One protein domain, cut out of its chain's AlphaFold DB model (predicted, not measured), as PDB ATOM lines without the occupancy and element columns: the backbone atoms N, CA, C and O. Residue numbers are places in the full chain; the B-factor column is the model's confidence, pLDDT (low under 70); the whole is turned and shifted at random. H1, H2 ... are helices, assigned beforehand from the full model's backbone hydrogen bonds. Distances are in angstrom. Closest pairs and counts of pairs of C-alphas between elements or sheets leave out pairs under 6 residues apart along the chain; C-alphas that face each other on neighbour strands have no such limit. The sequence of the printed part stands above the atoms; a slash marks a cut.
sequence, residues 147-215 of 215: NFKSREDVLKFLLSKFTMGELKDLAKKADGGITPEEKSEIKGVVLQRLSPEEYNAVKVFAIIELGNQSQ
ATOM      1  N   ASN A 147     155.281 181.964 163.553       78.44
ATOM      2  CA  ASN A 147     155.699 182.139 162.171       78.44
ATOM      3  C   ASN A 147     154.529 181.765 161.255       78.44
ATOM      4  O   ASN A 147     154.344 180.597 160.902       78.44
ATOM      5  N   PHE A 148     153.720 182.759 160.894       88.25
ATOM      6  CA  PHE A 148     152.614 182.585 159.960       88.25
ATOM      7  C   PHE A 148     153.120 182.147 158.579       88.25
ATOM      8  O   PHE A 148     154.073 182.712 158.052       88.25
ATOM      9  N   LYS A 149     152.472 181.134 157.992       86.06
ATOM     10  CA  LYS A 149     152.785 180.612 156.646       86.06
ATOM     11  C   LYS A 149     151.645 180.793 155.641       86.06
ATOM     12  O   LYS A 149     151.778 180.384 154.493       86.06
ATOM     13  N   SER A 150     150.515 181.348 156.074       88.25
ATOM     14  CA  SER A 150     149.333 181.554 155.241       88.25
ATOM     15  C   SER A 150     148.449 182.670 155.800       88.25
ATOM     16  O   SER A 150     148.416 182.904 157.015       88.25
ATOM     17  N   ARG A 151     147.673 183.311 154.916       89.25
ATOM     18  CA  ARG A 151     146.640 184.295 155.285       89.25
ATOM     19  C   ARG A 151     145.626 183.680 156.246       89.25
ATOM     20  O   ARG A 151     145.182 184.318 157.196       89.25
ATOM     21  N   GLU A 152     145.287 182.415 156.020       90.00
ATOM     22  CA  GLU A 152     144.354 181.637 156.821       90.00
ATOM     23  C   GLU A 152     144.849 181.456 158.260       90.00
ATOM     24  O   GLU A 152     144.032 181.477 159.178       90.00
ATOM     25  N   ASP A 153     146.152 181.283 158.487       89.94
ATOM     26  CA  ASP A 153     146.711 181.126 159.836       89.94
ATOM     27  C   ASP A 153     146.766 182.457 160.597       89.94
ATOM     28  O   ASP A 153     146.420 182.483 161.780       89.94
ATOM     29  N   VAL A 154     147.081 183.568 159.915       91.31
ATOM     30  CA  VAL A 154     146.926 184.921 160.486       91.31
ATOM     31  C   VAL A 154     145.468 185.179 160.861       91.31
ATOM     32  O   VAL A 154     145.186 185.601 161.979       91.31
ATOM     33  N   LEU A 155     144.524 184.883 159.963       91.38
ATOM     34  CA  LEU A 155     143.098 185.108 160.203       91.38
ATOM     35  C   LEU A 155     142.558 184.235 161.346       91.38
ATOM     36  O   LEU A 155     141.845 184.756 162.199       91.38
ATOM     37  N   LYS A 156     142.933 182.949 161.431       92.25
ATOM     38  CA  LYS A 156     142.603 182.078 162.581       92.25
ATOM     39  C   LYS A 156     143.160 182.637 163.890       92.25
ATOM     40  O   LYS A 156     142.458 182.636 164.899       92.25
ATOM     41  N   PHE A 157     144.406 183.113 163.881       92.56
ATOM     42  CA  PHE A 157     145.041 183.693 165.059       92.56
ATOM     43  C   PHE A 157     144.354 184.993 165.496       92.56
ATOM     44  O   PHE A 157     143.992 185.125 166.665       92.56
ATOM     45  N   LEU A 158     144.084 185.915 164.570       92.06
ATOM     46  CA  LEU A 158     143.342 187.145 164.856       92.06
ATOM     47  C   LEU A 158     141.929 186.838 165.376       92.06
ATOM     48  O   LEU A 158     141.523 187.420 166.379       92.06
ATOM     49  N   LEU A 159     141.231 185.856 164.795       92.50
ATOM     50  CA  LEU A 159     139.925 185.370 165.268       92.50
ATOM     51  C   LEU A 159     139.964 184.659 166.636       92.50
ATOM     52  O   LEU A 159     138.912 184.406 167.219       92.50
ATOM     53  N   SER A 160     141.150 184.351 167.175       93.25
ATOM     54  CA  SER A 160     141.312 183.871 168.557       93.25
ATOM     55  C   SER A 160     141.455 185.004 169.587       93.25
ATOM     56  O   SER A 160     141.318 184.762 170.785       93.25
ATOM     57  N   LYS A 161     141.719 186.241 169.131       92.31
ATOM     58  CA  LYS A 161     141.927 187.442 169.967       92.31
ATOM     59  C   LYS A 161     140.836 188.510 169.788       92.31
ATOM     60  O   LYS A 161     140.591 189.298 170.709       92.31
ATOM     61  N   PHE A 162     140.186 188.515 168.625       93.50
ATOM     62  CA  PHE A 162     139.122 189.427 168.212       93.50
ATOM     63  C   PHE A 162     137.945 188.658 167.617       93.50
ATOM     64  O   PHE A 162     138.095 187.610 166.994       93.50
ATOM     65  N   THR A 163     136.760 189.234 167.739       93.94
ATOM     66  CA  THR A 163     135.567 188.807 167.015       93.94
ATOM     67  C   THR A 163     135.634 189.212 165.539       93.94
ATOM     68  O   THR A 163     136.257 190.206 165.163       93.94
ATOM     69  N   MET A 164     134.894 188.497 164.688       91.50
ATOM     70  CA  MET A 164     134.712 188.867 163.275       91.50
ATOM     71  C   MET A 164     134.031 190.245 163.098       91.50
ATOM     72  O   MET A 164     134.133 190.848 162.034       91.50
ATOM     73  N   GLY A 165     133.347 190.750 164.136       93.38
ATOM     74  CA  GLY A 165     132.828 192.120 164.196       93.38
ATOM     75  C   GLY A 165     133.951 193.142 164.376       93.38
ATOM     76  O   GLY A 165     134.155 193.965 163.491       93.38
ATOM     77  N   GLU A 166     134.738 193.018 165.454       91.12
ATOM     78  CA  GLU A 166     135.910 193.872 165.719       91.12
ATOM     79  C   GLU A 166     136.864 193.910 164.509       91.12
ATOM     80  O   GLU A 166     137.257 194.990 164.078       91.12
ATOM     81  N   LEU A 167     137.173 192.762 163.888       91.75
ATOM     82  CA  LEU A 167     138.025 192.717 162.687       91.75
ATOM     83  C   LEU A 167     137.406 193.441 161.481       91.75
ATOM     84  O   LEU A 167     138.125 194.104 160.735       91.75
ATOM     85  N   LYS A 168     136.085 193.350 161.289       91.50
ATOM     86  CA  LYS A 168     135.387 194.061 160.210       91.50
ATOM     87  C   LYS A 168     135.341 195.569 160.458       91.50
ATOM     88  O   LYS A 168     135.436 196.332 159.505       91.50
ATOM     89  N   ASP A 169     135.201 196.003 161.705       91.19
ATOM     90  CA  ASP A 169     135.151 197.425 162.046       91.19
ATOM     91  C   ASP A 169     136.549 198.071 162.054       91.19
ATOM     92  O   ASP A 169     136.686 199.216 161.628       91.19
ATOM     93  N   LEU A 170     137.601 197.316 162.394       88.75
ATOM     94  CA  LEU A 170     138.993 197.707 162.134       88.75
ATOM     95  C   LEU A 170     139.289 197.793 160.627       88.75
ATOM     96  O   LEU A 170     139.927 198.749 160.197       88.75
ATOM     97  N   ALA A 171     138.789 196.854 159.815       86.88
ATOM     98  CA  ALA A 171     138.933 196.912 158.357       86.88
ATOM     99  C   ALA A 171     138.214 198.132 157.749       86.88
ATOM    100  O   ALA A 171     138.801 198.830 156.931       86.88
ATOM    101  N   LYS A 172     136.999 198.469 158.210       87.62
ATOM    102  CA  LYS A 172     136.298 199.706 157.803       87.62
ATOM    103  C   LYS A 172     137.053 200.988 158.170       87.62
ATOM    104  O   LYS A 172     136.928 201.964 157.449       87.62
ATOM    105  N   LYS A 173     137.797 201.002 159.286       83.12
ATOM    106  CA  LYS A 173     138.696 202.114 159.659       83.12
ATOM    107  C   LYS A 173     139.985 202.164 158.823       83.12
ATOM    108  O   LYS A 173     140.779 203.079 158.991       83.12
ATOM    109  N   ALA A 174     140.220 201.173 157.962       81.38
ATOM    110  CA  ALA A 174     141.326 201.152 157.008       81.38
ATOM    111  C   ALA A 174     140.869 201.379 155.553       81.38
ATOM    112  O   ALA A 174     141.639 201.919 154.755       81.38
ATOM    113  N   ASP A 175     139.630 201.008 155.211       73.81
ATOM    114  CA  ASP A 175     138.985 201.312 153.927       73.81
ATOM    115  C   ASP A 175     138.895 202.835 153.707       73.81
ATOM    116  O   ASP A 175     138.113 203.529 154.353       73.81
ATOM    117  N   GLY A 176     139.687 203.349 152.759       70.50
ATOM    118  CA  GLY A 176     139.778 204.777 152.412       70.50
ATOM    119  C   GLY A 176     141.149 205.412 152.689       70.50
ATOM    120  O   GLY A 176     141.480 206.432 152.083       70.50
ATOM    121  N   GLY A 177     141.975 204.770 153.520       66.38
ATOM    122  CA  GLY A 177     143.294 205.258 153.930       66.38
ATOM    123  C   GLY A 177     143.353 205.537 155.431       66.38
ATOM    124  O   GLY A 177     142.513 206.243 155.974       66.38
ATOM    125  N   ILE A 178     144.356 204.971 156.105       76.75
ATOM    126  CA  ILE A 178     144.550 205.128 157.553       76.75
ATOM    127  C   ILE A 178     145.258 206.462 157.830       76.75
ATOM    128  O   ILE A 178     146.449 206.602 157.532       76.75
ATOM    129  N   THR A 179     144.573 207.415 158.472       81.31
ATOM    130  CA  THR A 179     145.217 208.634 158.996       81.31
ATOM    131  C   THR A 179     146.218 208.296 160.118       81.31
ATOM    132  O   THR A 179     146.088 207.259 160.772       81.31
ATOM    133  N   PRO A 180     147.232 209.137 160.416       78.19
ATOM    134  CA  PRO A 180     148.170 208.873 161.520       78.19
ATOM    135  C   PRO A 180     147.491 208.762 162.900       78.19
ATOM    136  O   PRO A 180     148.010 208.090 163.798       78.19
ATOM    137  N   GLU A 181     146.320 209.378 163.058       81.12
ATOM    138  CA  GLU A 181     145.480 209.307 164.255       81.12
ATOM    139  C   GLU A 181     144.812 207.924 164.359       81.12
ATOM    140  O   GLU A 181     145.032 207.202 165.335       81.12
ATOM    141  N   GLU A 182     144.131 207.467 163.303       80.94
ATOM    142  CA  GLU A 182     143.545 206.117 163.233       80.94
ATOM    143  C   GLU A 182     144.608 205.011 163.307       80.94
ATOM    144  O   GLU A 182     144.394 203.994 163.966       80.94
ATOM    145  N   LYS A 183     145.798 205.222 162.723       83.88
ATOM    146  CA  LYS A 183     146.970 204.329 162.843       83.88
ATOM    147  C   LYS A 183     147.321 204.086 164.312       83.88
ATOM    148  O   LYS A 183     147.710 202.979 164.686       83.88
ATOM    149  N   SER A 184     147.167 205.120 165.138       84.44
ATOM    150  CA  SER A 184     147.460 205.098 166.570       84.44
ATOM    151  C   SER A 184     146.324 204.459 167.375       84.44
ATOM    152  O   SER A 184     146.603 203.627 168.240       84.44
ATOM    153  N   GLU A 185     145.058 204.743 167.046       85.06
ATOM    154  CA  GLU A 185     143.900 204.052 167.635       85.06
ATOM    155  C   GLU A 185     143.916 202.543 167.353       85.06
ATOM    156  O   GLU A 185     143.831 201.736 168.279       85.06
ATOM    157  N   ILE A 186     144.066 202.154 166.081       86.25
ATOM    158  CA  ILE A 186     144.102 200.757 165.629       86.25
ATOM    159  C   ILE A 186     145.254 200.026 166.323       86.25
ATOM    160  O   ILE A 186     145.050 198.949 166.881       86.25
ATOM    161  N   LYS A 187     146.451 200.627 166.373       87.75
ATOM    162  CA  LYS A 187     147.594 200.071 167.111       87.75
ATOM    163  C   LYS A 187     147.292 199.914 168.607       87.75
ATOM    164  O   LYS A 187     147.658 198.892 169.182       87.75
ATOM    165  N   GLY A 188     146.605 200.878 169.226       87.94
ATOM    166  CA  GLY A 188     146.169 200.805 170.622       87.94
ATOM    167  C   GLY A 188     145.210 199.641 170.886       87.94
ATOM    168  O   GLY A 188     145.469 198.825 171.768       87.94
ATOM    169  N   VAL A 189     144.146 199.513 170.087       87.88
ATOM    170  CA  VAL A 189     143.174 198.405 170.177       87.88
ATOM    171  C   VAL A 189     143.848 197.053 169.928       87.88
ATOM    172  O   VAL A 189     143.561 196.082 170.629       87.88
ATOM    173  N   VAL A 190     144.782 196.980 168.975       88.94
ATOM    174  CA  VAL A 190     145.487 195.732 168.666       88.94
ATOM    175  C   VAL A 190     146.415 195.307 169.810       88.94
ATOM    176  O   VAL A 190     146.357 194.154 170.242       88.94
ATOM    177  N   LEU A 191     147.209 196.229 170.366       89.00
ATOM    178  CA  LEU A 191     148.136 195.948 171.474       89.00
ATOM    179  C   LEU A 191     147.446 195.682 172.829       89.00
ATOM    180  O   LEU A 191     148.093 195.205 173.756       89.00
ATOM    181  N   GLN A 192     146.136 195.923 172.958       90.81
ATOM    182  CA  GLN A 192     145.354 195.472 174.122       90.81
ATOM    183  C   GLN A 192     145.060 193.959 174.114       90.81
ATOM    184  O   GLN A 192     144.690 193.407 175.151       90.81
ATOM    185  N   ARG A 193     145.179 193.276 172.963       87.94
ATOM    186  CA  ARG A 193     144.846 191.841 172.801       87.94
ATOM    187  C   ARG A 193     146.004 190.999 172.247       87.94
ATOM    188  O   ARG A 193     146.032 189.780 172.453       87.94
ATOM    189  N   LEU A 194     146.945 191.628 171.544       89.62
ATOM    190  CA  LEU A 194     148.204 191.037 171.094       89.62
ATOM    191  C   LEU A 194     149.350 191.581 171.944       89.62
ATOM    192  O   LEU A 194     149.503 192.788 172.109       89.62
ATOM    193  N   SER A 195     150.199 190.679 172.423       89.69
ATOM    194  CA  SER A 195     151.519 191.033 172.935       89.69
ATOM    195  C   SER A 195     152.399 191.643 171.823       89.69
ATOM    196  O   SER A 195     152.142 191.413 170.637       89.69
ATOM    197  N   PRO A 196     153.469 192.388 172.166       86.62
ATOM    198  CA  PRO A 196     154.355 192.993 171.166       86.62
ATOM    199  C   PRO A 196     154.986 191.980 170.197       86.62
ATOM    200  O   PRO A 196     155.151 192.279 169.018       86.62
ATOM    201  N   GLU A 197     155.285 190.767 170.675       85.75
ATOM    202  CA  GLU A 197     155.773 189.650 169.853       85.75
ATOM    203  C   GLU A 197     154.739 189.240 168.788       85.75
ATOM    204  O   GLU A 197     155.061 189.145 167.604       85.75
ATOM    205  N   GLU A 198     153.481 189.049 169.200       88.12
ATOM    206  CA  GLU A 198     152.379 188.661 168.316       88.12
ATOM    207  C   GLU A 198     152.059 189.754 167.284       88.12
ATOM    208  O   GLU A 198     151.823 189.452 166.114       88.12
ATOM    209  N   TYR A 199     152.084 191.028 167.694       89.69
ATOM    210  CA  TYR A 199     151.879 192.165 166.794       89.69
ATOM    211  C   TYR A 199     152.970 192.253 165.720       89.69
ATOM    212  O   TYR A 199     152.661 192.418 164.538       89.69
ATOM    213  N   ASN A 200     154.239 192.095 166.111       88.75
ATOM    214  CA  ASN A 200     155.359 192.137 165.175       88.75
ATOM    215  C   ASN A 200     155.291 190.989 164.156       88.75
ATOM    216  O   ASN A 200     155.484 191.235 162.970       88.75
ATOM    217  N   ALA A 201     154.939 189.771 164.579       89.56
ATOM    218  CA  ALA A 201     154.779 188.634 163.670       89.56
ATOM    219  C   ALA A 201     153.667 188.853 162.622       89.56
ATOM    220  O   ALA A 201     153.862 188.555 161.443       89.56
ATOM    221  N   VAL A 202     152.523 189.431 163.019       90.25
ATOM    222  CA  VAL A 202     151.451 189.803 162.073       90.25
ATOM    223  C   VAL A 202     151.922 190.907 161.115       90.25
ATOM    224  O   VAL A 202     151.619 190.849 159.924       90.25
ATOM    225  N   LYS A 203     152.702 191.884 161.603       88.62
ATOM    226  CA  LYS A 203     153.269 192.964 160.778       88.62
ATOM    227  C   LYS A 203     154.267 192.440 159.736       88.62
ATOM    228  O   LYS A 203     154.186 192.854 158.585       88.62
ATOM    229  N   VAL A 204     155.176 191.538 160.118       90.06
ATOM    230  CA  VAL A 204     156.163 190.926 159.204       90.06
ATOM    231  C   VAL A 204     155.454 190.134 158.106       90.06
ATOM    232  O   VAL A 204     155.684 190.398 156.927       90.06
ATOM    233  N   PHE A 205     154.500 189.263 158.465       90.75
ATOM    234  CA  PHE A 205     153.714 188.528 157.468       90.75
ATOM    235  C   PHE A 205     152.968 189.466 156.504       90.75
ATOM    236  O   PHE A 205     152.938 189.212 155.304       90.75
ATOM    237  N   ALA A 206     152.391 190.568 156.997       87.88
ATOM    238  CA  ALA A 206     151.697 191.529 156.140       87.88
ATOM    239  C   ALA A 206     152.628 192.212 155.116       87.88
ATOM    240  O   ALA A 206     152.187 192.497 154.006       87.88
ATOM    241  N   ILE A 207     153.902 192.444 155.454       86.62
ATOM    242  CA  ILE A 207     154.903 192.999 154.524       86.62
ATOM    243  C   ILE A 207     155.282 191.959 153.459       86.62
ATOM    244  O   ILE A 207     155.260 192.275 152.270       86.62
ATOM    245  N   ILE A 208     155.549 190.716 153.875       86.81
ATOM    246  CA  ILE A 208     155.846 189.579 152.982       86.81
ATOM    247  C   ILE A 208     154.699 189.356 151.985       86.81
ATOM    248  O   ILE A 208     154.917 189.240 150.778       86.81
ATOM    249  N   GLU A 209     153.457 189.356 152.468       84.31
ATOM    250  CA  GLU A 209     152.268 189.183 151.636       84.31
ATOM    251  C   GLU A 209     152.092 190.338 150.634       84.31
ATOM    252  O   GLU A 209     151.799 190.090 149.467       84.31
ATOM    253  N   LEU A 210     152.326 191.593 151.044       81.81
ATOM    254  CA  LEU A 210     152.269 192.753 150.143       81.81
ATOM    255  C   LEU A 210     153.325 192.688 149.029       81.81
ATOM    256  O   LEU A 210     153.004 193.005 147.883       81.81
ATOM    257  N   GLY A 211     154.548 192.238 149.332       80.06
ATOM    258  CA  GLY A 211     155.585 192.008 148.319       80.06
ATOM    259  C   GLY A 211     155.176 190.932 147.309       80.06
ATOM    260  O   GLY A 211     155.226 191.154 146.098       80.06
ATOM    261  N   ASN A 212     154.672 189.801 147.807       80.94
ATOM    262  CA  ASN A 212     154.215 188.678 146.986       80.94
ATOM    263  C   ASN A 212     152.909 188.955 146.204       80.94
ATOM    264  O   ASN A 212     152.600 188.227 145.265       80.94
ATOM    265  N   GLN A 213     152.159 190.021 146.521       63.00
ATOM    266  CA  GLN A 213     151.019 190.491 145.714       63.00
ATOM    267  C   GLN A 213     151.417 191.366 144.505       63.00
ATOM    268  O   GLN A 213     150.532 191.758 143.744       63.00
ATOM    269  N   SER A 214     152.705 191.686 144.317       53.16
ATOM    270  CA  SER A 214     153.208 192.545 143.229       53.16
ATOM    271  C   SER A 214     153.867 191.769 142.065       53.16
ATOM    272  O   SER A 214     154.702 192.328 141.341       53.16
ATOM    273  N   GLN A 215     153.523 190.488 141.891       41.88
ATOM    274  CA  GLN A 215     153.900 189.619 140.761       41.88
ATOM    275  C   GLN A 215     152.634 189.060 140.088       41.88
ATOM    276  O   GLN A 215     152.643 188.986 138.841       41.88
TER     277      GLN A 215
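Overview. This is residues 147 to 215 of the 215 residues of an uncharacterized protein of Bacillus sp. S3 (UniProt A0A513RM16). Two loose pairs of helices running opposite ways, H4 with H1 and H3 with H2, stand as the two arms of a V. The tight links H1 to H2 and H3 to H4 lie at the corner of the V, and residues 210 to 215, of which 210 to 212 belong to H4, stick out beyond one arm. The printed part has 69 residues with four named helices, in the order H1, H2, H3, H4 along the chain, and no named strand; its class is all helix. The whole is compact, with a radius of gyration of the C-alphas of 12.3 A, and spans 30 by 26 by 21 A.

Arrangement. The longest helix is H4, residues 196 to 212. It is close to but not clearly touching H1, residues 151 to 161; their closest C-alphas, those of Val 154 and Val 202, are 6.8 A apart. H1 and H4 run opposite ways at a shallow tilt of 25 degrees. H4 is also close to but not clearly touching H3, residues 180 to 191, with the closest C-alphas, those of Leu 191 and Tyr 199, 7.1 A apart. H3 and H4 run opposite ways at a steep tilt of 57 degrees. H3 is close to but not clearly touching H2, residues 164 to 172, where the closest C-alphas are those of Leu 170 and Ile 186, 6.9 A apart. H2 and H3 run opposite ways at a shallow tilt of 17 degrees. H1 and H2 meet only through their link and are near each other, with 8 pairs of C-alphas within 10 A. H1 and H3 are apart, and so are H2 and H4. In H2, H3 and H4 every O i to N i+4 pair is within hydrogen-bond range; in H1, 6 of 7 are.

Along the chain. H4 measures 24.6 A from its first to its last C-alpha, from C-alpha 196 at (154.355, 192.993, 171.166) to C-alpha 212 at (154.215, 188.678, 146.986). H1 begins with C-alpha 151 at (146.640, 184.295, 155.285) and is 15.7 A long. H3 is 16.3 A long and H2 12.2 A.

Size, cuts and confidence. The C-alphas farthest apart, those of Gln 192 and Gln 215, are 34.9 A apart. The printed part has no cut and ends at the chain's last residue, 215. The links H1 to H2 and H3 to H4 are tight, and the link H2 to H3, 7 residues, is short. The mean pLDDT of the printed part is 85.5; residue 177 and residues 213 to 215 are under 70.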